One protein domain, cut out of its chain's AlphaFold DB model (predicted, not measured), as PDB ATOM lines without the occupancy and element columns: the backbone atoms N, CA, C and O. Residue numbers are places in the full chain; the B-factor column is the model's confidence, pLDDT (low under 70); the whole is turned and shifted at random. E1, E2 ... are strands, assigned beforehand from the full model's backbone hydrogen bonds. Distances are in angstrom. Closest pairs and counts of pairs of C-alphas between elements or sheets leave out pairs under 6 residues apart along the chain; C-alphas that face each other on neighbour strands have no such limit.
ATOM      1  N   SER A  77     -54.323 -43.836  31.742       62.12
ATOM      2  CA  SER A  77     -54.240 -44.845  30.698       62.12
ATOM      3  C   SER A  77     -53.900 -44.197  29.381       62.12
ATOM      4  O   SER A  77     -54.320 -43.090  29.154       62.12
ATOM      5  N   ALA A  78     -53.200 -44.849  28.466       77.75
ATOM      6  CA  ALA A  78     -52.813 -44.218  27.202       77.75
ATOM      7  C   ALA A  78     -53.948 -43.501  26.411       77.75
ATOM      8  O   ALA A  78     -53.629 -42.607  25.655       77.75
ATOM      9  N   ALA A  79     -55.235 -43.838  26.573       78.88
ATOM     10  CA  ALA A  79     -56.376 -43.213  25.864       78.88
ATOM     11  C   ALA A  79     -57.226 -42.260  26.722       78.88
ATOM     12  O   ALA A  79     -58.155 -41.618  26.251       78.88
ATOM     13  N   ALA A  80     -56.930 -42.241  28.007       82.25
ATOM     14  CA  ALA A  80     -57.365 -41.215  28.925       82.25
ATOM     15  C   ALA A  80     -56.178 -41.020  29.852       82.25
ATOM     16  O   ALA A  80     -56.191 -41.512  30.997       82.25
ATOM     17  N   PRO A  81     -55.059 -40.510  29.297       88.94
ATOM     18  CA  PRO A  81     -53.851 -40.432  30.069       88.94
ATOM     19  C   PRO A  81     -54.181 -39.575  31.257       88.94
ATOM     20  O   PRO A  81     -55.012 -38.665  31.183       88.94
ATOM     21  N   SER A  82     -53.576 -39.936  32.388       87.88
ATOM     22  CA  SER A  82     -53.712 -39.166  33.622       87.88
ATOM     23  C   SER A  82     -53.644 -37.665  33.333       87.88
ATOM     24  O   SER A  82     -54.270 -36.860  34.016       87.88
ATOM     25  N   TYR A  83     -52.891 -37.336  32.285       78.19
ATOM     26  CA  TYR A  83     -52.804 -36.062  31.620       78.19
ATOM     27  C   TYR A  83     -53.126 -36.218  30.141       78.19
ATOM     28  O   TYR A  83     -52.364 -36.868  29.433       78.19
ATOM     29  N   THR A  84     -54.193 -35.582  29.677       87.81
ATOM     30  CA  THR A  84     -54.627 -35.627  28.282       87.81
ATOM     31  C   THR A  84     -54.983 -34.240  27.730       87.81
ATOM     32  O   THR A  84     -54.906 -33.265  28.484       87.81
ATOM     33  N   PHE A  85     -55.357 -34.110  26.450       82.88
ATOM     34  CA  PHE A  85     -55.641 -32.822  25.802       82.88
ATOM     35  C   PHE A  85     -57.123 -32.625  25.488       82.88
ATOM     36  O   PHE A  85     -57.829 -33.521  25.050       82.88
ATOM     37  N   THR A  86     -57.623 -31.403  25.653       85.31
ATOM     38  CA  THR A  86     -59.017 -31.092  25.316       85.31
ATOM     39  C   THR A  86     -59.255 -31.240  23.810       85.31
ATOM     40  O   THR A  86     -58.672 -30.503  23.015       85.31
ATOM     41  N   GLY A  87     -60.127 -32.176  23.426       83.06
ATOM     42  CA  GLY A  87     -60.407 -32.513  22.022       83.06
ATOM     43  C   GLY A  87     -59.456 -33.547  21.398       83.06
ATOM     44  O   GLY A  87     -59.680 -33.938  20.256       83.06
ATOM     45  N   ASP A  88     -58.449 -33.992  22.150       78.81
ATOM     46  CA  ASP A  88     -57.515 -35.095  21.861       78.81
ATOM     47  C   ASP A  88     -57.214 -35.761  23.212       78.81
ATOM     48  O   ASP A  88     -56.122 -35.687  23.780       78.81
ATOM     49  N   GLU A  89     -58.293 -36.270  23.813       87.38
ATOM     50  CA  GLU A  89     -58.290 -36.787  25.182       87.38
ATOM     51  C   GLU A  89     -57.631 -38.168  25.282       87.38
ATOM     52  O   GLU A  89     -57.540 -38.745  26.368       87.38
ATOM     53  N   ASP A  90     -57.046 -38.634  24.192       71.94
ATOM     54  CA  ASP A  90     -56.353 -39.897  24.045       71.94
ATOM     55  C   ASP A  90     -54.854 -39.768  23.708       71.94
ATOM     56  O   ASP A  90     -54.175 -40.788  23.568       71.94
ATOM     57  N   THR A  91     -54.293 -38.556  23.685       85.81
ATOM     58  CA  THR A  91     -52.847 -38.282  23.586       85.81
ATOM     59  C   THR A  91     -52.347 -37.709  24.918       85.81
ATOM     60  O   THR A  91     -52.942 -36.788  25.463       85.81
ATOM     61  N   GLY A  92     -51.257 -38.225  25.493       78.75
ATOM     62  CA  GLY A  92     -50.690 -37.688  26.731       78.75
ATOM     63  C   GLY A  92     -49.988 -38.692  27.643       78.75
ATOM     64  O   GLY A  92     -49.501 -39.732  27.222       78.75
ATOM     65  N   MET A  93     -49.844 -38.353  28.922       87.56
ATOM     66  CA  MET A  93     -48.941 -39.057  29.835       87.56
ATOM     67  C   MET A  93     -49.671 -39.834  30.913       87.56
ATOM     68  O   MET A  93     -50.628 -39.366  31.532       87.56
ATOM     69  N   TRP A  94     -49.150 -41.012  31.193       84.12
ATOM     70  CA  TRP A  94     -49.675 -41.878  32.230       84.12
ATOM     71  C   TRP A  94     -48.519 -42.608  32.906       84.12
ATOM     72  O   TRP A  94     -47.396 -42.656  32.402       84.12
ATOM     73  N   SER A  95     -48.769 -43.135  34.092       83.12
ATOM     74  CA  SER A  95     -47.799 -43.948  34.815       83.12
ATOM     75  C   SER A  95     -48.471 -45.265  35.120       83.12
ATOM     76  O   SER A  95     -49.548 -45.314  35.696       83.12
ATOM     77  N   ASN A  96     -47.840 -46.362  34.761       62.22
ATOM     78  CA  ASN A  96     -48.361 -47.685  35.077       62.22
ATOM     79  C   ASN A  96     -47.993 -48.147  36.495       62.22
ATOM     80  O   ASN A  96     -48.405 -49.230  36.905       62.22
ATOM     81  N   GLY A  97     -47.182 -47.389  37.230       60.69
ATOM     82  CA  GLY A  97     -46.654 -47.853  38.499       60.69
ATOM     83  C   GLY A  97     -45.378 -47.140  38.912       60.69
ATOM     84  O   GLY A  97     -44.962 -46.147  38.317       60.69
ATOM     85  N   ALA A  98     -44.761 -47.662  39.970       71.31
ATOM     86  CA  ALA A  98     -43.537 -47.098  40.516       71.31
ATOM     87  C   ALA A  98     -42.446 -47.018  39.435       71.31
ATOM     88  O   ALA A  98     -42.265 -47.947  38.646       71.31
ATOM     89  N   ASP A  99     -41.757 -45.881  39.405       70.94
ATOM     90  CA  ASP A  99     -40.553 -45.639  38.605       70.94
ATOM     91  C   ASP A  99     -40.734 -45.705  37.080       70.94
ATOM     92  O   ASP A  99     -39.756 -45.794  36.342       70.94
ATOM     93  N   ASN A 100     -41.977 -45.630  36.590       59.44
ATOM     94  CA  ASN A 100     -42.279 -45.784  35.171       59.44
ATOM     95  C   ASN A 100     -43.249 -44.723  34.653       59.44
ATOM     96  O   ASN A 100     -44.336 -44.497  35.193       59.44
ATOM     97  N   LEU A 101     -42.848 -44.106  33.545       77.88
ATOM     98  CA  LEU A 101     -43.551 -43.015  32.895       77.88
ATOM     99  C   LEU A 101     -43.786 -43.363  31.430       77.88
ATOM    100  O   LEU A 101     -42.868 -43.801  30.740       77.88
ATOM    101  N   GLN A 102     -45.019 -43.176  30.979       76.81
ATOM    102  CA  GLN A 102     -45.485 -43.567  29.658       76.81
ATOM    103  C   GLN A 102     -46.111 -42.378  28.930       76.81
ATOM    104  O   GLN A 102     -46.607 -41.432  29.548       76.81
ATOM    105  N   LEU A 103     -46.076 -42.457  27.601       79.81
ATOM    106  CA  LEU A 103     -46.486 -41.420  26.660       79.81
ATOM    107  C   LEU A 103     -47.478 -42.045  25.664       79.81
ATOM    108  O   LEU A 103     -47.269 -43.168  25.209       79.81
ATOM    109  N   SER A 104     -48.540 -41.333  25.317       71.62
ATOM    110  CA  SER A 104     -49.456 -41.616  24.215       71.62
ATOM    111  C   SER A 104     -49.529 -40.374  23.319       71.62
ATOM    112  O   SER A 104     -49.280 -39.265  23.788       71.62
ATOM    113  N   GLY A 105     -49.757 -40.557  22.017       71.94
ATOM    114  CA  GLY A 105     -49.650 -39.503  21.001       71.94
ATOM    115  C   GLY A 105     -48.701 -39.841  19.850       71.94
ATOM    116  O   GLY A 105     -47.805 -40.681  19.976       71.94
ATOM    117  N   VAL A 106     -48.897 -39.196  18.694       61.06
ATOM    118  CA  VAL A 106     -48.237 -39.557  17.426       61.06
ATOM    119  C   VAL A 106     -46.801 -39.003  17.340       61.06
ATOM    120  O   VAL A 106     -46.526 -38.079  16.581       61.06
ATOM    121  N   SER A 107     -45.883 -39.612  18.108       61.09
ATOM    122  CA  SER A 107     -44.405 -39.690  17.942       61.09
ATOM    123  C   SER A 107     -43.595 -39.231  19.158       61.09
ATOM    124  O   SER A 107     -43.098 -38.109  19.201       61.09
ATOM    125  N   GLN A 108     -43.363 -40.151  20.100       64.50
ATOM    126  CA  GLN A 108     -42.201 -40.094  21.007       64.50
ATOM    127  C   GLN A 108     -41.519 -41.469  21.154       64.50
ATOM    128  O   GLN A 108     -40.295 -41.532  21.165       64.50
ATOM    129  N   VAL A 109     -42.277 -42.574  21.111       64.38
ATOM    130  CA  VAL A 109     -41.799 -43.933  20.785       64.38
ATOM    131  C   VAL A 109     -42.935 -44.667  20.067       64.38
ATOM    132  O   VAL A 109     -44.028 -44.779  20.615       64.38
ATOM    133  N   GLY A 110     -42.704 -45.164  18.849       56.72
ATOM    134  CA  GLY A 110     -43.654 -46.030  18.147       56.72
ATOM    135  C   GLY A 110     -43.273 -47.500  18.321       56.72
ATOM    136  O   GLY A 110     -42.213 -47.921  17.862       56.72
ATOM    137  N   LEU A 111     -44.129 -48.305  18.953       64.38
ATOM    138  CA  LEU A 111     -43.978 -49.764  19.001       64.38
ATOM    139  C   LEU A 111     -45.031 -50.408  18.087       64.38
ATOM    140  O   LEU A 111     -46.192 -50.544  18.466       64.38
ATOM    141  N   ASN A 112     -44.637 -50.766  16.859       53.38
ATOM    142  CA  ASN A 112     -45.550 -51.262  15.825       53.38
ATOM    143  C   ASN A 112     -45.737 -52.794  15.910       53.38
ATOM    144  O   ASN A 112     -44.852 -53.569  15.533       53.38
ATOM    145  N   ALA A 113     -46.912 -53.238  16.374       51.91
ATOM    146  CA  ALA A 113     -47.298 -54.650  16.447       51.91
ATOM    147  C   ALA A 113     -47.977 -55.133  15.147       51.91
ATOM    148  O   ALA A 113     -49.175 -55.393  15.093       51.91
ATOM    149  N   GLY A 114     -47.169 -55.261  14.095       52.28
ATOM    150  CA  GLY A 114     -47.499 -55.928  12.824       52.28
ATOM    151  C   GLY A 114     -46.257 -56.357  12.028       52.28
ATOM    152  O   GLY A 114     -46.367 -56.857  10.912       52.28
ATOM    153  N   GLY A 115     -45.071 -56.162  12.614       57.12
ATOM    154  CA  GLY A 115     -43.776 -56.477  12.019       57.12
ATOM    155  C   GLY A 115     -42.617 -55.988  12.892       57.12
ATOM    156  O   GLY A 115     -41.892 -55.103  12.464       57.12
ATOM    157  N   ASN A 116     -42.502 -56.519  14.122       64.31
ATOM    158  CA  ASN A 116     -41.388 -56.414  15.092       64.31
ATOM    159  C   ASN A 116     -40.409 -55.235  14.902       64.31
ATOM    160  O   ASN A 116     -39.202 -55.441  14.772       64.31
ATOM    161  N   SER A 117     -40.914 -54.001  14.897       67.69
ATOM    162  CA  SER A 117     -40.089 -52.807  14.725       67.69
ATOM    163  C   SER A 117     -40.348 -51.842  15.871       67.69
ATOM    164  O   SER A 117     -41.457 -51.331  16.041       67.69
ATOM    165  N   LEU A 118     -39.309 -51.607  16.670       75.31
ATOM    166  CA  LEU A 118     -39.222 -50.435  17.526       75.31
ATOM    167  C   LEU A 118     -38.809 -49.274  16.626       75.31
ATOM    168  O   LEU A 118     -37.682 -49.222  16.131       75.31
ATOM    169  N   GLN A 119     -39.760 -48.383  16.369       72.50
ATOM    170  CA  GLN A 119     -39.553 -47.216  15.536       72.50
ATOM    171  C   GLN A 119     -39.394 -46.002  16.434       72.50
ATOM    172  O   GLN A 119     -40.317 -45.556  17.119       72.50
ATOM    173  N   PHE A 120     -38.204 -45.424  16.386       72.75
ATOM    174  CA  PHE A 120     -37.981 -44.085  16.892       72.75
ATOM    175  C   PHE A 120     -38.485 -43.113  15.826       72.75
ATOM    176  O   PHE A 120     -37.759 -42.691  14.929       72.75
ATOM    177  N   LEU A 121     -39.794 -42.854  15.866       67.12
ATOM    178  CA  LEU A 121     -40.448 -41.927  14.954       67.12
ATOM    179  C   LEU A 121     -39.996 -40.506  15.312       67.12
ATOM    180  O   LEU A 121     -40.309 -39.998  16.385       67.12
ATOM    181  N   GLY A 122     -39.223 -39.893  14.414       60.16
ATOM    182  CA  GLY A 122     -38.882 -38.472  14.469       60.16
ATOM    183  C   GLY A 122     -37.562 -38.084  15.144       60.16
ATOM    184  O   GLY A 122     -37.327 -36.886  15.238       60.16
ATOM    185  N   ASN A 123     -36.697 -39.017  15.578       67.12
ATOM    186  CA  ASN A 123     -35.413 -38.701  16.238       67.12
ATOM    187  C   ASN A 123     -34.326 -39.788  16.047       67.12
ATOM    188  O   ASN A 123     -34.580 -40.859  15.501       67.12
ATOM    189  N   GLU A 124     -33.105 -39.509  16.516       82.50
ATOM    190  CA  GLU A 124     -31.947 -40.417  16.504       82.50
ATOM    191  C   GLU A 124     -31.939 -41.387  17.697       82.50
ATOM    192  O   GLU A 124     -32.259 -41.004  18.822       82.50
ATOM    193  N   PHE A 125     -31.506 -42.633  17.479       84.62
ATOM    194  CA  PHE A 125     -31.218 -43.573  18.564       84.62
ATOM    195  C   PHE A 125     -29.849 -43.255  19.174       84.62
ATOM    196  O   PHE A 125     -28.814 -43.474  18.544       84.62
ATOM    197  N   ARG A 126     -29.838 -42.737  20.404       84.94
ATOM    198  CA  ARG A 126     -28.618 -42.383  21.138       84.94
ATOM    199  C   ARG A 126     -28.661 -42.993  22.540       84.94
ATOM    200  O   ARG A 126     -29.710 -42.937  23.182       84.94
ATOM    201  N   PRO A 127     -27.551 -43.544  23.050       87.56
ATOM    202  CA  PRO A 127     -27.477 -43.940  24.448       87.56
ATOM    203  C   PRO A 127     -27.515 -42.708  25.364       87.56
ATOM    204  O   PRO A 127     -27.115 -41.613  24.969       87.56
ATOM    205  N   LEU A 128     -27.948 -42.897  26.614       85.12
ATOM    206  CA  LEU A 128     -27.969 -41.829  27.626       85.12
ATOM    207  C   LEU A 128     -26.558 -41.361  28.028       85.12
ATOM    208  O   LEU A 128     -26.394 -40.250  28.527       85.12
ATOM    209  N   SER A 129     -25.537 -42.190  27.796       90.69
ATOM    210  CA  SER A 129     -24.128 -41.885  28.052       90.69
ATOM    211  C   SER A 129     -23.227 -42.388  26.921       90.69
ATOM    212  O   SER A 129     -23.464 -43.432  26.309       90.69
ATOM    213  N   GLY A 130     -22.177 -41.615  26.620       91.12
ATOM    214  CA  GLY A 130     -21.226 -41.937  25.558       91.12
ATOM    215  C   GLY A 130     -20.378 -43.158  25.905       91.12
ATOM    216  O   GLY A 130     -19.895 -43.271  27.028       91.12
ATOM    217  N   ASN A 131     -20.183 -44.049  24.929       89.75
ATOM    218  CA  ASN A 131     -19.363 -45.259  25.065       89.75
ATOM    219  C   ASN A 131     -19.769 -46.179  26.238       89.75
ATOM    220  O   ASN A 131     -18.929 -46.870  26.808       89.75
ATOM    221  N   ALA A 132     -21.040 -46.148  26.639       91.00
ATOM    222  CA  ALA A 132     -21.542 -46.937  27.764       91.00
ATOM    223  C   ALA A 132     -22.449 -48.097  27.341       91.00
ATOM    224  O   ALA A 132     -22.709 -48.983  28.148       91.00
ATOM    225  N   ILE A 133     -22.968 -48.058  26.110       91.56
ATOM    226  CA  ILE A 133     -23.935 -49.025  25.597       91.56
ATOM    227  C   ILE A 133     -23.357 -49.687  24.358       91.56
ATOM    228  O   ILE A 133     -23.008 -49.005  23.391       91.56
ATOM    229  N   ASP A 134     -23.323 -51.012  24.395       92.50
ATOM    230  CA  ASP A 134     -23.015 -51.840  23.242       92.50
ATOM    231  C   ASP A 134     -24.267 -52.055  22.385       92.50
ATOM    232  O   ASP A 134     -25.395 -52.150  22.881       92.50
ATOM    233  N   LEU A 135     -24.070 -52.152  21.072       91.75
ATOM    234  CA  LEU A 135     -25.116 -52.560  20.142       91.75
ATOM    235  C   LEU A 135     -25.045 -54.080  19.943       91.75
ATOM    236  O   LEU A 135     -24.443 -54.569  18.986       91.75
ATOM    237  N   GLY A 136     -25.672 -54.811  20.865       93.12
ATOM    238  CA  GLY A 136     -25.591 -56.270  20.958       93.12
ATOM    239  C   GLY A 136     -24.432 -56.743  21.837       93.12
ATOM    240  O   GLY A 136     -23.763 -55.946  22.487       93.12
ATOM    241  N   ASP A 137     -24.201 -58.051  21.856       93.88
ATOM    242  CA  ASP A 137     -23.121 -58.703  22.604       93.88
ATOM    243  C   ASP A 137     -22.619 -59.960  21.851       93.88
ATOM    244  O   ASP A 137     -23.183 -60.310  20.806       93.88
ATOM    245  N   PRO A 138     -21.562 -60.662  22.323       91.56
ATOM    246  CA  PRO A 138     -21.013 -61.831  21.624       91.56
ATOM    247  C   PRO A 138     -22.008 -62.975  21.373       91.56
ATOM    248  O   PRO A 138     -21.793 -63.785  20.472       91.56
ATOM    249  N   THR A 139     -23.079 -63.053  22.158       94.69
ATOM    250  CA  THR A 139     -24.156 -64.039  22.014       94.69
ATOM    251  C   THR A 139     -25.308 -63.472  21.186       94.69
ATOM    252  O   THR A 139     -25.867 -64.178  20.343       94.69
ATOM    253  N   PHE A 140     -25.648 -62.197  21.390       91.00
ATOM    254  CA  PHE A 140     -26.774 -61.531  20.733       91.00
ATOM    255  C   PHE A 140     -26.301 -60.410  19.809       91.00
ATOM    256  O   PHE A 140     -26.283 -59.232  20.163       91.00
ATOM    257  N   SER A 141     -25.938 -60.789  18.584       92.56
ATOM    258  CA  SER A 141     -25.499 -59.853  17.549       92.56
ATOM    259  C   SER A 141     -26.628 -59.456  16.601       92.56
ATOM    260  O   SER A 141     -27.555 -60.221  16.316       92.56
ATOM    261  N   PHE A 142     -26.525 -58.245  16.055       92.50
ATOM    262  CA  PHE A 142     -27.341 -57.846  14.916       92.50
ATOM    263  C   PHE A 142     -26.864 -58.597  13.678       92.50
ATOM    264  O   PHE A 142     -25.681 -58.582  13.349       92.50
ATOM    265  N   LYS A 143     -27.796 -59.219  12.950       91.56
ATOM    266  CA  LYS A 143     -27.477 -59.908  11.692       91.56
ATOM    267  C   LYS A 143     -26.868 -58.954  10.662       91.56
ATOM    268  O   LYS A 143     -25.912 -59.323   9.995       91.56
ATOM    269  N   ASN A 144     -27.453 -57.762  10.527       91.62
ATOM    270  CA  ASN A 144     -27.050 -56.737   9.569       91.62
ATOM    271  C   ASN A 144     -27.223 -55.343  10.186       91.62
ATOM    272  O   ASN A 144     -28.160 -55.118  10.953       91.62
ATOM    273  N   ILE A 145     -26.376 -54.402   9.768       92.50
ATOM    274  CA  ILE A 145     -26.528 -52.964  10.018       92.50
ATOM    275  C   ILE A 145     -26.544 -52.275   8.655       92.50
ATOM    276  O   ILE A 145     -25.594 -52.402   7.885       92.50
ATOM    277  N   TYR A 146     -27.623 -51.555   8.358       91.75
ATOM    278  CA  TYR A 146     -27.767 -50.797   7.118       91.75
ATOM    279  C   TYR A 146     -27.684 -49.306   7.434       91.75
ATOM    280  O   TYR A 146     -28.568 -48.759   8.089       91.75
ATOM    281  N   ALA A 147     -26.625 -48.657   6.959       92.19
ATOM    282  CA  ALA A 147     -26.450 -47.213   7.035       92.19
ATOM    283  C   ALA A 147     -26.408 -46.651   5.610       92.19
ATOM    284  O   ALA A 147     -25.596 -47.088   4.800       92.19
ATOM    285  N   SER A 148     -27.288 -45.697   5.294       92.69
ATOM    286  CA  SER A 148     -27.273 -45.001   3.997       92.69
ATOM    287  C   SER A 148     -26.165 -43.947   3.903       92.69
ATOM    288  O   SER A 148     -25.808 -43.526   2.808       92.69
TER     289      SER A 148
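AT A GLANCE: This is residues 77 to 148 of the 291 residues of the protein "Putative structural protein" of viral metagenome (UniProt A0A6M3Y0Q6). Little regular structure: an elongated, winding chain with a meander, E1, E2, E3, each strand antiparallel to the one before, at one end, then the small antiparallel hairpin E4 and E5, then a tail, residues 120 to 148, of which 128 to 134 and 136 to 148 stick out. The printed part has 72 residues, no named helix and five named strands, E1 to E5; the class is all strand, with 24 residues in named elements. It is loose, with a radius of gyration of the C-alphas of 16.2 A, spanning 47 by 28 by 21 A.

IN THESE COORDINATES: E1, residues 83 to 85, begins at C-alpha 83 (-52.804, -36.062, 31.620). E2, residues 88 to 97, 23.6 A long, bends by 54 degrees at residue 92. E3 is residues 100 to 104, 13.7 A; E4, 110 to 112; E5, 117 to 119, ending at C-alpha 119 (-39.553, -47.216, 15.536).

HOW THE PARTS SIT: Within hydrogen-bond range are N 83 and O 93, 3.1 A, in hairpin E1 and E2; N 104 and O 92, 2.7 A, in hairpin E2 and E3; N 119 and O 110, 2.9 A, in hairpin E4 and E5. E3 and E4 are apart.

THE WHOLE: The farthest C-alphas, of Gly 87 and Pro 138, are 49.1 A apart. The printed part has no cut; its four links are tight. The pLDDT is under 70 in 19 residues, among them 106 to 117.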